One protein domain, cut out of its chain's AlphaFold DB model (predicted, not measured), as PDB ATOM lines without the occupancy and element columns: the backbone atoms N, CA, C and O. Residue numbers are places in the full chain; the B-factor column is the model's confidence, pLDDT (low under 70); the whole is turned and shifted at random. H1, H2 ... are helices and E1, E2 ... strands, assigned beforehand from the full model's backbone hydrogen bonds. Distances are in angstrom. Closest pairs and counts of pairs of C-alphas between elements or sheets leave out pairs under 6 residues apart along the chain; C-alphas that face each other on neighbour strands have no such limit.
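AT A GLANCE: This is residues 248 to 337 and 347 to 372 of the 372 residues of an uncharacterized protein of Sphaerobolus stellatus (strain SS14) (UniProt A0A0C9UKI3). A strongly twisted sheet of four antiparallel strands has one helix, H2, lying along one of its faces; H3 packs on H2 farther from the sheet, and H1 sits beyond one end of the strands, where it packs on part of H3. The long axis runs from H1 at one end to the loop between E3 and E4 at the other. The printed part has 116 residues with three named helices and four named strands, along the chain E1, E2, H1, E3, E4, H2, H3; the sheet's order is E1, E2, E3, E4, and the class is mixed, helices and strands. The whole is compact, with a radius of gyration of the C-alphas of 14.9 A, yet elongated in outline, spanning 46 by 30 by 19 A.

IN THESE COORDINATES: The printed part begins with strand E1, residues 248 to 252, whose C-alpha 248 is at (41.289, 191.581, 3.331) and which is 13.0 A long from first to last C-alpha. E2, residues 258 to 264, is the longest strand at 19.0 A. Residues 265 to 281 hold no named element; H1, residues 282 to 294, comes next and is 18.3 A long, with C-alpha 294 at (15.585, 195.756, 22.368). E3, residues 304 to 309, is 17.4 A long, and E4, residues 318 to 322, is 12.5 A long. H2, residues 324 to 335, is 16.7 A long. H3, residues 347 to 364, is the longest helix at 25.6 A, and its C-alpha 364 is at (27.221, 189.589, 31.037).

HOW THE PARTS SIT: In the sheet, E1 and E4 are the edge strands, and E2 and E3 are inner strands. E1 and E2 form a hairpin, antiparallel at 139 degrees, with N 261 and O 249 within hydrogen-bond range at 3.1 A. E2 and E3 are antiparallel at 168 degrees; N 264 and O 305 are 2.9 A apart, and N 307 and O 262 are also 2.9 A apart. E3 and E4 form a second hairpin, antiparallel at 159 degrees, with N 320 and O 306 at 2.9 A. H2 is on the sheet at a height over the sheet of 9.6 A, over E2 and E3, and runs along the strands, at 24 degrees to E3 on the local plane. The closest C-alphas of E3 and H2 are those of Cys 304 and Ala 324, 6.1 A apart. H2 and H3 touch, with the closest C-alphas, those of Val 328 and Cys 355, 5.7 A apart; they run opposite ways at a shallow tilt of 28 degrees. H3 touches H1 with residues 357 to 362 alone. The closest C-alphas of H1 and H3 are those of His 286 and Leu 361, 6.5 A apart, and the two helices run the same way at a steep tilt of 42 degrees. H1 and H3 are not on the sheet, and H1 and H2 are apart. In H1, H2 and H3 every O i to N i+4 pair is within hydrogen-bond range.

THE WHOLE: The two C-alphas farthest apart are those of Ser 294 and Glu 312, at 45.9 A. Residues 338 to 346 are not printed, and C-alphas 337 and 347 are 15.1 A apart across this cut, which lies in the link from H2 to H3. The link from E2 to H1 is long, with 17 residues. The mean pLDDT of the printed part is 71.1, and 50 residues are under 70, among them residues 248 to 263, 271 to 280 and 307 to 319; E1 has a mean of 47. The printed part ends at Arg 372, the chain's last residue.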
ATOM      1  N   LEU A 248      39.929 192.074   3.088       47.59
ATOM      2  CA  LEU A 248      41.289 191.581   3.331       47.59
ATOM      3  C   LEU A 248      42.119 192.633   4.087       47.59
ATOM      4  O   LEU A 248      42.329 193.735   3.587       47.59
ATOM      5  N   LEU A 249      42.639 192.287   5.272       46.09
ATOM      6  CA  LEU A 249      43.649 193.089   5.972       46.09
ATOM      7  C   LEU A 249      45.006 192.379   5.898       46.09
ATOM      8  O   LEU A 249      45.228 191.316   6.483       46.09
ATOM      9  N   LYS A 250      45.946 192.990   5.177       45.75
ATOM     10  CA  LYS A 250      47.339 192.545   5.143       45.75
ATOM     11  C   LYS A 250      48.062 193.102   6.369       45.75
ATOM     12  O   LYS A 250      48.206 194.315   6.509       45.75
ATOM     13  N   VAL A 251      48.514 192.229   7.269       50.41
ATOM     14  CA  VAL A 251      49.191 192.639   8.508       50.41
ATOM     15  C   VAL A 251      50.649 192.196   8.453       50.41
ATOM     16  O   VAL A 251      50.954 191.038   8.163       50.41
ATOM     17  N   LYS A 252      51.568 193.129   8.711       44.12
ATOM     18  CA  LYS A 252      52.999 192.830   8.800       44.12
ATOM     19  C   LYS A 252      53.320 192.283  10.187       44.12
ATOM     20  O   LYS A 252      53.080 192.967  11.182       44.12
ATOM     21  N   PHE A 253      53.867 191.075  10.247       51.31
ATOM     22  CA  PHE A 253      54.309 190.456  11.491       51.31
ATOM     23  C   PHE A 253      55.756 190.856  11.819       51.31
ATOM     24  O   PHE A 253      56.492 191.406  10.995       51.31
ATOM     25  N   TRP A 254      56.148 190.634  13.076       47.56
ATOM     26  CA  TRP A 254      57.448 191.031  13.634       47.56
ATOM     27  C   TRP A 254      58.634 190.284  13.010       47.56
ATOM     28  O   TRP A 254      59.742 190.811  12.973       47.56
ATOM     29  N   ASP A 255      58.395 189.089  12.474       54.50
ATOM     30  CA  ASP A 255      59.352 188.293  11.703       54.50
ATOM     31  C   ASP A 255      59.549 188.833  10.271       54.50
ATOM     32  O   ASP A 255      60.174 188.180   9.439       54.50
ATOM     33  N   ASN A 256      59.024 190.031   9.977       55.06
ATOM     34  CA  ASN A 256      58.908 190.621   8.643       55.06
ATOM     35  C   ASN A 256      58.109 189.767   7.647       55.06
ATOM     36  O   ASN A 256      58.028 190.154   6.477       55.06
ATOM     37  N   SER A 257      57.475 188.674   8.087       58.03
ATOM     38  CA  SER A 257      56.518 187.952   7.262       58.03
ATOM     39  C   SER A 257      55.241 188.774   7.138       58.03
ATOM     40  O   SER A 257      54.803 189.481   8.054       58.03
ATOM     41  N   TRP A 258      54.638 188.710   5.962       56.59
ATOM     42  CA  TRP A 258      53.289 189.203   5.763       56.59
ATOM     43  C   TRP A 258      52.352 188.023   5.949       56.59
ATOM     44  O   TRP A 258      52.469 187.040   5.222       56.59
ATOM     45  N   LYS A 259      51.424 188.123   6.903       60.12
ATOM     46  CA  LYS A 259      50.303 187.183   6.967       60.12
ATOM     47  C   LYS A 259      49.014 187.937   6.727       60.12
ATOM     48  O   LYS A 259      48.848 189.090   7.141       60.12
ATOM     49  N   TYR A 260      48.100 187.271   6.047       58.88
ATOM     50  CA  TYR A 260      46.772 187.805   5.827       58.88
ATOM     51  C   TYR A 260      45.913 187.441   7.031       58.88
ATOM     52  O   TYR A 260      45.794 186.268   7.397       58.88
ATOM     53  N   LYS A 261      45.359 188.465   7.682       61.94
ATOM     54  CA  LYS A 261      44.395 188.306   8.767       61.94
ATOM     55  C   LYS A 261      43.053 188.784   8.239       61.94
ATOM     56  O   LYS A 261      42.932 189.923   7.798       61.94
ATOM     57  N   TYR A 262      42.054 187.920   8.300       63.91
ATOM     58  CA  TYR A 262      40.713 188.234   7.828       63.91
ATOM     59  C   TYR A 262      39.831 188.447   9.040       63.91
ATOM     60  O   TYR A 262      39.738 187.566   9.896       63.91
ATOM     61  N   ILE A 263      39.259 189.642   9.158       66.00
ATOM     62  CA  ILE A 263      38.387 189.991  10.269       66.00
ATOM     63  C   ILE A 263      37.292 190.913   9.775       66.00
ATOM     64  O   ILE A 263      37.570 191.985   9.240       66.00
ATOM     65  N   ALA A 264      36.064 190.538  10.088       70.44
ATOM     66  CA  ALA A 264      34.900 191.370   9.904       70.44
ATOM     67  C   ALA A 264      34.053 191.286  11.190       70.44
ATOM     68  O   ALA A 264      33.577 190.215  11.559       70.44
ATOM     69  N   TRP A 265      33.907 192.398  11.917       77.94
ATOM     70  CA  TRP A 265      33.111 192.486  13.159       77.94
ATOM     71  C   TRP A 265      31.656 192.798  12.857       77.94
ATOM     72  O   TRP A 265      31.377 193.264  11.762       77.94
ATOM     73  N   ASN A 266      30.752 192.553  13.799       79.25
ATOM     74  CA  ASN A 266      29.344 192.922  13.683       79.25
ATOM     75  C   ASN A 266      29.002 194.143  14.551       79.25
ATOM     76  O   ASN A 266      29.831 194.718  15.262       79.25
ATOM     77  N   VAL A 267      27.714 194.485  14.603       77.94
ATOM     78  CA  VAL A 267      27.197 195.572  15.438       77.94
ATOM     79  C   VAL A 267      27.320 195.356  16.951       77.94
ATOM     80  O   VAL A 267      27.040 196.294  17.685       77.94
ATOM     81  N   PHE A 268      27.698 194.191  17.464       85.00
ATOM     82  CA  PHE A 268      27.912 193.988  18.901       85.00
ATOM     83  C   PHE A 268      29.374 194.210  19.300       85.00
ATOM     84  O   PHE A 268      29.631 194.699  20.401       85.00
ATOM     85  N   CYS A 269      30.318 193.919  18.402       78.94
ATOM     86  CA  CYS A 269      31.756 194.062  18.637       78.94
ATOM     87  C   CYS A 269      32.456 195.090  17.733       78.94
ATOM     88  O   CYS A 269      33.681 195.151  17.733       78.94
ATOM     89  N   ALA A 270      31.729 195.929  16.979       74.50
ATOM     90  CA  ALA A 270      32.381 196.976  16.191       74.50
ATOM     91  C   ALA A 270      33.129 197.962  17.107       74.50
ATOM     92  O   ALA A 270      32.544 198.454  18.079       74.50
ATOM     93  N   ALA A 271      34.359 198.337  16.747       68.56
ATOM     94  CA  ALA A 271      35.111 199.424  17.374       68.56
ATOM     95  C   ALA A 271      35.487 200.490  16.335       68.56
ATOM     96  O   ALA A 271      35.656 200.206  15.150       68.56
ATOM     97  N   LYS A 272      35.644 201.740  16.779       60.00
ATOM     98  CA  LYS A 272      36.158 202.817  15.923       60.00
ATOM     99  C   LYS A 272      37.641 202.546  15.643       60.00
ATOM    100  O   LYS A 272      38.366 202.184  16.569       60.00
ATOM    101  N   GLY A 273      38.057 202.708  14.382       51.66
ATOM    102  CA  GLY A 273      39.378 202.318  13.871       51.66
ATOM    103  C   GLY A 273      40.548 202.554  14.837       51.66
ATOM    104  O   GLY A 273      40.660 203.627  15.430       51.66
ATOM    105  N   VAL A 274      41.370 201.507  14.991       44.75
ATOM    106  CA  VAL A 274      42.601 201.385  15.803       44.75
ATOM    107  C   VAL A 274      42.545 202.142  17.142       44.75
ATOM    108  O   VAL A 274      43.348 203.016  17.449       44.75
ATOM    109  N   ILE A 275      41.543 201.794  17.947       52.25
ATOM    110  CA  ILE A 275      41.427 202.049  19.389       52.25
ATOM    111  C   ILE A 275      41.651 203.508  19.829       52.25
ATOM    112  O   ILE A 275      42.533 203.852  20.627       52.25
ATOM    113  N   SER A 276      40.778 204.395  19.346       44.66
ATOM    114  CA  SER A 276      40.653 205.752  19.890       44.66
ATOM    115  C   SER A 276      40.038 205.726  21.302       44.66
ATOM    116  O   SER A 276      38.975 205.143  21.515       44.66
ATOM    117  N   SER A 277      40.671 206.408  22.257       45.12
ATOM    118  CA  SER A 277      40.352 206.387  23.696       45.12
ATOM    119  C   SER A 277      39.004 207.006  24.096       45.12
ATOM    120  O   SER A 277      38.590 206.857  25.241       45.12
ATOM    121  N   SER A 278      38.299 207.698  23.196       45.91
ATOM    122  CA  SER A 278      37.105 208.487  23.541       45.91
ATOM    123  C   SER A 278      35.765 207.738  23.436       45.91
ATOM    124  O   SER A 278      34.741 208.259  23.884       45.91
ATOM    125  N   PHE A 279      35.749 206.512  22.892       48.91
ATOM    126  CA  PHE A 279      34.522 205.709  22.716       48.91
ATOM    127  C   PHE A 279      34.530 204.345  23.434       48.91
ATOM    128  O   PHE A 279      33.504 203.670  23.470       48.91
ATOM    129  N   ASN A 280      35.628 203.980  24.103       58.31
ATOM    130  CA  ASN A 280      35.774 202.722  24.850       58.31
ATOM    131  C   ASN A 280      35.199 202.777  26.277       58.31
ATOM    132  O   ASN A 280      35.781 202.206  27.197       58.31
ATOM    133  N   SER A 281      34.075 203.466  26.510       74.12
ATOM    134  CA  SER A 281      33.435 203.347  27.825       74.12
ATOM    135  C   SER A 281      32.618 202.055  27.887       74.12
ATOM    136  O   SER A 281      31.834 201.758  26.977       74.12
ATOM    137  N   LYS A 282      32.802 201.295  28.977       81.62
ATOM    138  CA  LYS A 282      32.005 200.100  29.295       81.62
ATOM    139  C   LYS A 282      30.508 200.418  29.191       81.62
ATOM    140  O   LYS A 282      29.758 199.676  28.567       81.62
ATOM    141  N   ASP A 283      30.099 201.580  29.697       83.31
ATOM    142  CA  ASP A 283      28.706 202.033  29.686       83.31
ATOM    143  C   ASP A 283      28.134 202.220  28.278       83.31
ATOM    144  O   ASP A 283      26.990 201.840  28.032       83.31
ATOM    145  N   LYS A 284      28.903 202.781  27.334       79.12
ATOM    146  CA  LYS A 284      28.443 202.963  25.948       79.12
ATOM    147  C   LYS A 284      28.220 201.618  25.264       79.12
ATOM    148  O   LYS A 284      27.170 201.406  24.663       79.12
ATOM    149  N   HIS A 285      29.164 200.690  25.414       83.06
ATOM    150  CA  HIS A 285      29.018 199.335  24.874       83.06
ATOM    151  C   HIS A 285      27.846 198.595  25.526       83.06
ATOM    152  O   HIS A 285      27.048 197.970  24.833       83.06
ATOM    153  N   HIS A 286      27.681 198.730  26.840       88.38
ATOM    154  CA  HIS A 286      26.557 198.147  27.561       88.38
ATOM    155  C   HIS A 286      25.203 198.675  27.051       88.38
ATOM    156  O   HIS A 286      24.317 197.882  26.733       88.38
ATOM    157  N   ARG A 287      25.049 200.002  26.905       85.94
ATOM    158  CA  ARG A 287      23.829 200.627  26.354       85.94
ATOM    159  C   ARG A 287      23.549 200.180  24.925       85.94
ATOM    160  O   ARG A 287      22.406 199.875  24.606       85.94
ATOM    161  N   ARG A 288      24.587 200.094  24.092       85.12
ATOM    162  CA  ARG A 288      24.497 199.581  22.721       85.12
ATOM    163  C   ARG A 288      23.962 198.152  22.683       85.12
ATOM    164  O   ARG A 288      23.037 197.885  21.925       85.12
ATOM    165  N   ILE A 289      24.501 197.251  23.507       88.94
ATOM    166  CA  ILE A 289      24.036 195.857  23.563       88.94
ATOM    167  C   ILE A 289      22.564 195.798  23.994       88.94
ATOM    168  O   ILE A 289      21.774 195.105  23.357       88.94
ATOM    169  N   ILE A 290      22.172 196.556  25.026       89.81
ATOM    170  CA  ILE A 290      20.766 196.642  25.462       89.81
ATOM    171  C   ILE A 290      19.876 197.136  24.322       89.81
ATOM    172  O   ILE A 290      18.837 196.539  24.051       89.81
ATOM    173  N   PHE A 291      20.287 198.209  23.652       87.62
ATOM    174  CA  PHE A 291      19.542 198.797  22.550       87.62
ATOM    175  C   PHE A 291      19.356 197.797  21.401       87.62
ATOM    176  O   PHE A 291      18.230 197.567  20.970       87.62
ATOM    177  N   LEU A 292      20.418 197.118  20.967       88.44
ATOM    178  CA  LEU A 292      20.341 196.099  19.916       88.44
ATOM    179  C   LEU A 292      19.440 194.922  20.306       88.44
ATOM    180  O   LEU A 292      18.603 194.494  19.513       88.44
ATOM    181  N   LYS A 293      19.534 194.441  21.551       90.12
ATOM    182  CA  LYS A 293      18.630 193.404  22.071       90.12
ATOM    183  C   LYS A 293      17.175 193.882  22.104       90.12
ATOM    184  O   LYS A 293      16.279 193.100  21.811       90.12
ATOM    185  N   SER A 294      16.931 195.161  22.404       90.00
ATOM    186  CA  SER A 294      15.585 195.756  22.368       90.00
ATOM    187  C   SER A 294      14.995 195.817  20.955       90.00
ATOM    188  O   SER A 294      13.779 195.767  20.802       90.00
ATOM    189  N   LEU A 295      15.851 195.843  19.928       87.19
ATOM    190  CA  LEU A 295      15.469 195.721  18.519       87.19
ATOM    191  C   LEU A 295      15.314 194.258  18.062       87.19
ATOM    192  O   LEU A 295      15.054 194.013  16.889       87.19
ATOM    193  N   GLY A 296      15.480 193.285  18.964       88.94
ATOM    194  CA  GLY A 296      15.362 191.857  18.664       88.94
ATOM    195  C   GLY A 296      16.613 191.228  18.044       88.94
ATOM    196  O   GLY A 296      16.530 190.112  17.536       88.94
ATOM    197  N   CYS A 297      17.763 191.908  18.073       87.75
ATOM    198  CA  CYS A 297      19.011 191.356  17.543       87.75
ATOM    199  C   CYS A 297      19.545 190.233  18.448       87.75
ATOM    200  O   CYS A 297      19.614 190.399  19.671       87.75
ATOM    201  N   ASP A 298      19.974 189.122  17.846       88.88
ATOM    202  CA  ASP A 298      20.612 188.018  18.564       88.88
ATOM    203  C   ASP A 298      22.117 188.269  18.725       88.88
ATOM    204  O   ASP A 298      22.863 188.350  17.753       88.88
ATOM    205  N   ILE A 299      22.569 188.362  19.975       89.25
ATOM    206  CA  ILE A 299      23.983 188.545  20.330       89.25
ATOM    207  C   ILE A 299      24.856 187.332  19.963       89.25
ATOM    208  O   ILE A 299      26.077 187.458  19.886       89.25
ATOM    209  N   ASN A 300      24.239 186.167  19.746       88.81
ATOM    210  CA  ASN A 300      24.900 184.929  19.336       88.81
ATOM    211  C   ASN A 300      24.773 184.658  17.829       88.81
ATOM    212  O   ASN A 300      25.075 183.547  17.391       88.81
ATOM    213  N   ALA A 301      24.328 185.637  17.035       85.81
ATOM    214  CA  ALA A 301      24.323 185.512  15.583       85.81
ATOM    215  C   ALA A 301      25.747 185.273  15.041       85.81
ATOM    216  O   ALA A 301      26.728 185.803  15.565       85.81
ATOM    217  N   LEU A 302      25.845 184.462  13.985       83.06
ATOM    218  CA  LEU A 302      27.084 184.146  13.267       83.06
ATOM    219  C   LEU A 302      27.331 185.155  12.136       83.06
ATOM    220  O   LEU A 302      27.326 184.815  10.961       83.06
ATOM    221  N   ASP A 303      27.478 186.422  12.490       79.00
ATOM    222  CA  ASP A 303      27.553 187.564  11.570       79.00
ATOM    223  C   ASP A 303      28.921 188.280  11.602       79.00
ATOM    224  O   ASP A 303      29.121 189.298  10.927       79.00
ATOM    225  N   CYS A 304      29.881 187.737  12.359       78.81
ATOM    226  CA  CYS A 304      31.301 188.067  12.243       78.81
ATOM    227  C   CYS A 304      32.007 187.057  11.334       78.81
ATOM    228  O   CYS A 304      31.559 185.922  11.205       78.81
ATOM    229  N   ILE A 305      33.133 187.454  10.740       76.44
ATOM    230  CA  ILE A 305      33.995 186.573   9.941       76.44
ATOM    231  C   ILE A 305      35.420 186.661  10.473       76.44
ATOM    232  O   ILE A 305      35.922 187.755  10.748       76.44
ATOM    233  N   ILE A 306      36.074 185.511  10.591       74.69
ATOM    234  CA  ILE A 306      37.484 185.391  10.957       74.69
ATOM    235  C   ILE A 306      38.211 184.437  10.003       74.69
ATOM    236  O   ILE A 306      37.611 183.494   9.497       74.69
ATOM    237  N   GLY A 307      39.507 184.645   9.772       69.50
ATOM    238  CA  GLY A 307      40.327 183.700   9.010       69.50
ATOM    239  C   GLY A 307      41.812 184.038   8.954       69.50
ATOM    240  O   GLY A 307      42.241 185.125   9.363       69.50
ATOM    241  N   TYR A 308      42.586 183.096   8.409       69.06
ATOM    242  CA  TYR A 308      44.045 183.166   8.267       69.06
ATOM    243  C   TYR A 308      44.504 182.649   6.905       69.06
ATOM    244  O   TYR A 308      43.906 181.723   6.367       69.06
ATOM    245  N   GLY A 309      45.599 183.218   6.394       61.94
ATOM    246  CA  GLY A 309      46.349 182.671   5.261       61.94
ATOM    247  C   GLY A 309      47.857 182.847   5.455       61.94
ATOM    248  O   GLY A 309      48.303 183.869   5.994       61.94
ATOM    249  N   GLU A 310      48.640 181.852   5.034       56.75
ATOM    250  CA  GLU A 310      50.104 181.941   4.974       56.75
ATOM    251  C   GLU A 310      50.531 182.707   3.710       56.75
ATOM    252  O   GLU A 310      49.895 182.614   2.663       56.75
ATOM    253  N   GLY A 311      51.563 183.549   3.822       51.03
ATOM    254  CA  GLY A 311      52.049 184.368   2.711       51.03
ATOM    255  C   GLY A 311      52.891 183.573   1.705       51.03
ATOM    256  O   GLY A 311      53.743 182.793   2.117       51.03
ATOM    257  N   GLU A 312      52.678 183.888   0.419       45.69
ATOM    258  CA  GLU A 312      53.230 183.316  -0.832       45.69
ATOM    259  C   GLU A 312      52.510 182.069  -1.385       45.69
ATOM    260  O   GLU A 312      52.976 180.938  -1.278       45.69
ATOM    261  N   GLY A 313      51.384 182.315  -2.065       50.47
ATOM    262  CA  GLY A 313      50.657 181.353  -2.901       50.47
ATOM    263  C   GLY A 313      49.151 181.342  -2.630       50.47
ATOM    264  O   GLY A 313      48.708 181.828  -1.592       50.47
ATOM    265  N   ASP A 314      48.374 180.740  -3.539       43.41
ATOM    266  CA  ASP A 314      46.920 180.471  -3.431       43.41
ATOM    267  C   ASP A 314      46.567 179.462  -2.302       43.41
ATOM    268  O   ASP A 314      45.622 178.674  -2.385       43.41
ATOM    269  N   GLY A 315      47.372 179.429  -1.238       46.22
ATOM    270  CA  GLY A 315      47.299 178.498  -0.123       46.22
ATOM    271  C   GLY A 315      46.247 178.908   0.901       46.22
ATOM    272  O   GLY A 315      46.561 179.556   1.893       46.22
ATOM    273  N   PHE A 316      45.017 178.462   0.647       48.47
ATOM    274  CA  PHE A 316      43.890 178.296   1.577       48.47
ATOM    275  C   PHE A 316      43.455 179.533   2.391       48.47
ATOM    276  O   PHE A 316      43.931 179.786   3.495       48.47
ATOM    277  N   LEU A 317      42.410 180.215   1.901       57.22
ATOM    278  CA  LEU A 317      41.518 181.022   2.739       57.22
ATOM    279  C   LEU A 317      40.570 180.091   3.507       57.22
ATOM    280  O   LEU A 317      39.553 179.666   2.955       57.22
ATOM    281  N   HIS A 318      40.858 179.780   4.774       61.09
ATOM    282  CA  HIS A 318      39.801 179.281   5.656       61.09
ATOM    283  C   HIS A 318      39.157 180.457   6.381       61.09
ATOM    284  O   HIS A 318      39.791 181.121   7.205       61.09
ATOM    285  N   LEU A 319      37.907 180.731   6.018       68.94
ATOM    286  CA  LEU A 319      37.081 181.756   6.632       68.94
ATOM    287  C   LEU A 319      35.940 181.080   7.365       68.94
ATOM    288  O   LEU A 319      35.285 180.186   6.831       68.94
ATOM    289  N   GLU A 320      35.718 181.527   8.589       74.06
ATOM    290  CA  GLU A 320      34.692 181.001   9.471       74.06
ATOM    291  C   GLU A 320      33.771 182.143   9.882       74.06
ATOM    292  O   GLU A 320      34.227 183.187  10.365       74.06
ATOM    293  N   TYR A 321      32.466 181.928   9.722       79.44
ATOM    294  CA  TYR A 321      31.478 182.745  10.409       79.44
ATOM    295  C   TYR A 321      31.533 182.445  11.904       79.44
ATOM    296  O   TYR A 321      31.573 181.287  12.317       79.44
ATOM    297  N   CYS A 322      31.520 183.485  12.727       80.75
ATOM    298  CA  CYS A 322      31.613 183.341  14.170       80.75
ATOM    299  C   CYS A 322      30.737 184.367  14.893       80.75
ATOM    300  O   CYS A 322      30.250 185.331  14.296       80.75
ATOM    301  N   THR A 323      30.544 184.178  16.197       87.88
ATOM    302  CA  THR A 323      29.847 185.175  17.017       87.88
ATOM    303  C   THR A 323      30.722 186.403  17.268       87.88
ATOM    304  O   THR A 323      31.947 186.374  17.096       87.88
ATOM    305  N   ALA A 324      30.112 187.474  17.782       87.62
ATOM    306  CA  ALA A 324      30.847 188.626  18.302       87.62
ATOM    307  C   ALA A 324      31.888 188.226  19.364       87.62
ATOM    308  O   ALA A 324      33.006 188.742  19.360       87.62
ATOM    309  N   LEU A 325      31.537 187.295  20.260       90.00
ATOM    310  CA  LEU A 325      32.419 186.851  21.339       90.00
ATOM    311  C   LEU A 325      33.607 186.049  20.801       90.00
ATOM    312  O   LEU A 325      34.741 186.276  21.230       90.00
ATOM    313  N   ASP A 326      33.368 185.157  19.839       87.06
ATOM    314  CA  ASP A 326      34.428 184.404  19.163       87.06
ATOM    315  C   ASP A 326      35.386 185.346  18.440       87.06
ATOM    316  O   ASP A 326      36.604 185.196  18.545       87.06
ATOM    317  N   CYS A 327      34.842 186.363  17.769       83.44
ATOM    318  CA  CYS A 327      35.642 187.329  17.041       83.44
ATOM    319  C   CYS A 327      36.526 188.169  17.972       83.44
ATOM    320  O   CYS A 327      37.713 188.353  17.703       83.44
ATOM    321  N   VAL A 328      35.987 188.666  19.089       83.88
ATOM    322  CA  VAL A 328      36.777 189.440  20.064       83.88
ATOM    323  C   VAL A 328      37.818 188.557  20.755       83.88
ATOM    324  O   VAL A 328      38.950 188.986  20.988       83.88
ATOM    325  N   SER A 329      37.482 187.295  21.025       84.56
ATOM    326  CA  SER A 329      38.421 186.318  21.588       84.56
ATOM    327  C   SER A 329      39.573 186.021  20.626       84.56
ATOM    328  O   SER A 329      40.734 185.986  21.035       84.56
ATOM    329  N   PHE A 330      39.267 185.877  19.338       79.38
ATOM    330  CA  PHE A 330      40.243 185.699  18.267       79.38
ATOM    331  C   PHE A 330      41.231 186.870  18.191       79.38
ATOM    332  O   PHE A 330      42.443 186.649  18.132       79.38
ATOM    333  N   LEU A 331      40.740 188.115  18.267       76.75
ATOM    334  CA  LEU A 331      41.598 189.303  18.333       76.75
ATOM    335  C   LEU A 331      42.531 189.258  19.533       76.75
ATOM    336  O   LEU A 331      43.738 189.412  19.364       76.75
ATOM    337  N   ALA A 332      41.973 189.018  20.721       76.94
ATOM    338  CA  ALA A 332      42.730 188.993  21.961       76.94
ATOM    339  C   ALA A 332      43.844 187.943  21.909       76.94
ATOM    340  O   ALA A 332      44.964 188.209  22.331       76.94
ATOM    341  N   GLN A 333      43.568 186.756  21.369       73.94
ATOM    342  CA  GLN A 333      44.573 185.703  21.241       73.94
ATOM    343  C   GLN A 333      45.690 186.105  20.280       73.94
ATOM    344  O   GLN A 333      46.858 185.936  20.607       73.94
ATOM    345  N   HIS A 334      45.343 186.667  19.123       66.38
ATOM    346  CA  HIS A 334      46.306 186.900  18.046       66.38
ATOM    347  C   HIS A 334      47.088 188.203  18.173       66.38
ATOM    348  O   HIS A 334      48.160 188.329  17.589       66.38
ATOM    349  N   GLU A 335      46.603 189.145  18.974       62.59
ATOM    350  CA  GLU A 335      47.387 190.311  19.379       62.59
ATOM    351  C   GLU A 335      48.304 190.020  20.580       62.59
ATOM    352  O   GLU A 335      49.322 190.688  20.745       62.59
ATOM    353  N   ASN A 336      48.027 188.968  21.364       47.81
ATOM    354  CA  ASN A 336      48.841 188.566  22.519       47.81
ATOM    355  C   ASN A 336      50.005 187.598  22.199       47.81
ATOM    356  O   ASN A 336      50.819 187.337  23.084       47.81
ATOM    357  N   VAL A 337      50.170 187.090  20.967       42.72
ATOM    358  CA  VAL A 337      51.294 186.182  20.604       42.72
ATOM    359  C   VAL A 337      52.609 186.935  20.312       42.72
ATOM    360  O   VAL A 337      53.370 186.569  19.421       42.72
ATOM    361  N   ALA A 347      48.805 201.469  21.350       46.81
ATOM    362  CA  ALA A 347      47.751 200.824  20.580       46.81
ATOM    363  C   ALA A 347      47.510 199.384  21.064       46.81
ATOM    364  O   ALA A 347      46.372 199.053  21.365       46.81
ATOM    365  N   LEU A 348      48.557 198.571  21.256       48.53
ATOM    366  CA  LEU A 348      48.415 197.157  21.642       48.53
ATOM    367  C   LEU A 348      47.768 196.984  23.028       48.53
ATOM    368  O   LEU A 348      46.852 196.185  23.198       48.53
ATOM    369  N   MET A 349      48.186 197.790  24.013       47.62
ATOM    370  CA  MET A 349      47.555 197.790  25.343       47.62
ATOM    371  C   MET A 349      46.069 198.162  25.273       47.62
ATOM    372  O   MET A 349      45.245 197.546  25.947       47.62
ATOM    373  N   LYS A 350      45.704 199.115  24.405       62.53
ATOM    374  CA  LYS A 350      44.312 199.535  24.250       62.53
ATOM    375  C   LYS A 350      43.456 198.472  23.555       62.53
ATOM    376  O   LYS A 350      42.272 198.383  23.879       62.53
ATOM    377  N   THR A 351      44.000 197.661  22.640       67.69
ATOM    378  CA  THR A 351      43.218 196.562  22.051       67.69
ATOM    379  C   THR A 351      42.926 195.471  23.064       67.69
ATOM    380  O   THR A 351      41.795 194.996  23.130       67.69
ATOM    381  N   THR A 352      43.912 195.083  23.875       71.00
ATOM    382  CA  THR A 352      43.728 194.042  24.893       71.00
ATOM    383  C   THR A 352      42.709 194.482  25.944       71.00
ATOM    384  O   THR A 352      41.790 193.729  26.263       71.00
ATOM    385  N   GLU A 353      42.789 195.731  26.413       75.88
ATOM    386  CA  GLU A 353      41.783 196.327  27.305       75.88
ATOM    387  C   GLU A 353      40.384 196.354  26.675       75.88
ATOM    388  O   GLU A 353      39.404 195.984  27.327       75.88
ATOM    389  N   TYR A 354      40.284 196.747  25.401       80.25
ATOM    390  CA  TYR A 354      39.030 196.720  24.654       80.25
ATOM    391  C   TYR A 354      38.448 195.307  24.585       80.25
ATOM    392  O   TYR A 354      37.287 195.109  24.943       80.25
ATOM    393  N   CYS A 355      39.253 194.321  24.183       83.44
ATOM    394  CA  CYS A 355      38.794 192.947  24.027       83.44
ATOM    395  C   CYS A 355      38.319 192.367  25.362       83.44
ATOM    396  O   CYS A 355      37.251 191.768  25.419       83.44
ATOM    397  N   HIS A 356      39.049 192.599  26.458       85.06
ATOM    398  CA  HIS A 356      38.611 192.162  27.784       85.06
ATOM    399  C   HIS A 356      37.298 192.819  28.217       85.06
ATOM    400  O   HIS A 356      36.405 192.136  28.725       85.06
ATOM    401  N   MET A 357      37.166 194.130  28.011       88.31
ATOM    402  CA  MET A 357      35.964 194.879  28.367       88.31
ATOM    403  C   MET A 357      34.746 194.413  27.561       88.31
ATOM    404  O   MET A 357      33.704 194.118  28.152       88.31
ATOM    405  N   VAL A 358      34.885 194.281  26.240       86.44
ATOM    406  CA  VAL A 358      33.795 193.848  25.360       86.44
ATOM    407  C   VAL A 358      33.441 192.387  25.598       86.44
ATOM    408  O   VAL A 358      32.264 192.103  25.788       86.44
ATOM    409  N   SER A 359      34.409 191.468  25.692       89.75
ATOM    410  CA  SER A 359      34.120 190.061  26.008       89.75
ATOM    411  C   SER A 359      33.370 189.915  27.331       89.75
ATOM    412  O   SER A 359      32.382 189.187  27.394       89.75
ATOM    413  N   SER A 360      33.779 190.652  28.371       90.50
ATOM    414  CA  SER A 360      33.081 190.636  29.663       90.50
ATOM    415  C   SER A 360      31.632 191.107  29.524       90.50
ATOM    416  O   SER A 360      30.727 190.446  30.020       90.50
ATOM    417  N   LEU A 361      31.392 192.206  28.801       91.31
ATOM    418  CA  LEU A 361      30.042 192.718  28.554       91.31
ATOM    419  C   LEU A 361      29.186 191.759  27.722       91.31
ATOM    420  O   LEU A 361      28.014 191.566  28.029       91.31
ATOM    421  N   LEU A 362      29.748 191.165  26.669       92.38
ATOM    422  CA  LEU A 362      29.042 190.193  25.840       92.38
ATOM    423  C   LEU A 362      28.585 189.003  26.699       92.38
ATOM    424  O   LEU A 362      27.413 188.631  26.640       92.38
ATOM    425  N   ILE A 363      29.465 188.472  27.557       93.19
ATOM    426  CA  ILE A 363      29.146 187.383  28.497       93.19
ATOM    427  C   ILE A 363      28.085 187.819  29.518       93.19
ATOM    428  O   ILE A 363      27.107 187.098  29.714       93.19
ATOM    429  N   GLU A 364      28.224 189.007  30.125       93.81
ATOM    430  CA  GLU A 364      27.221 189.589  31.037       93.81
ATOM    431  C   GLU A 364      25.829 189.662  30.373       93.81
ATOM    432  O   GLU A 364      24.806 189.463  31.029       93.81
ATOM    433  N   HIS A 365      25.780 189.897  29.057       93.88
ATOM    434  CA  HIS A 365      24.550 189.971  28.265       93.88
ATOM    435  C   HIS A 365      24.087 188.641  27.655       93.88
ATOM    436  O   HIS A 365      23.081 188.630  26.933       93.88
ATOM    437  N   GLY A 366      24.753 187.532  27.980       92.06
ATOM    438  CA  GLY A 366      24.356 186.179  27.590       92.06
ATOM    439  C   GLY A 366      24.939 185.682  26.265       92.06
ATOM    440  O   GLY A 366      24.398 184.728  25.700       92.06
ATOM    441  N   ALA A 367      26.010 186.304  25.766       90.88
ATOM    442  CA  ALA A 367      26.790 185.738  24.672       90.88
ATOM    443  C   ALA A 367      27.464 184.434  25.119       90.88
ATOM    444  O   ALA A 367      27.961 184.323  26.243       90.88
ATOM    445  N   LYS A 368      27.480 183.445  24.234       85.44
ATOM    446  CA  LYS A 368      28.055 182.124  24.465       85.44
ATOM    447  C   LYS A 368      29.127 181.866  23.422       85.44
ATOM    448  O   LYS A 368      28.963 182.227  22.264       85.44
ATOM    449  N   VAL A 369      30.197 181.201  23.840       75.00
ATOM    450  CA  VAL A 369      31.122 180.576  22.892       75.00
ATOM    451  C   VAL A 369      30.354 179.428  22.252       75.00
ATOM    452  O   VAL A 369      29.917 178.512  22.959       75.00
ATOM    453  N   LEU A 370      30.114 179.513  20.948       71.00
ATOM    454  CA  LEU A 370      29.468 178.427  20.226       71.00
ATOM    455  C   LEU A 370      30.514 177.342  19.931       71.00
ATOM    456  O   LEU A 370      31.663 177.668  19.627       71.00
ATOM    457  N   PRO A 371      30.163 176.050  20.069       60.34
ATOM    458  CA  PRO A 371      31.047 174.981  19.627       60.34
ATOM    459  C   PRO A 371      31.279 175.132  18.119       60.34
ATOM    460  O   PRO A 371      30.314 175.286  17.370       60.34
ATOM    461  N   ARG A 372      32.554 175.145  17.721       56.69
ATOM    462  CA  ARG A 372      32.978 175.202  16.318       56.69
ATOM    463  C   ARG A 372      32.905 173.833  15.669       56.69
ATOM    464  O   ARG A 372      33.283 172.853  16.357       56.69
TER     465      ARG A 372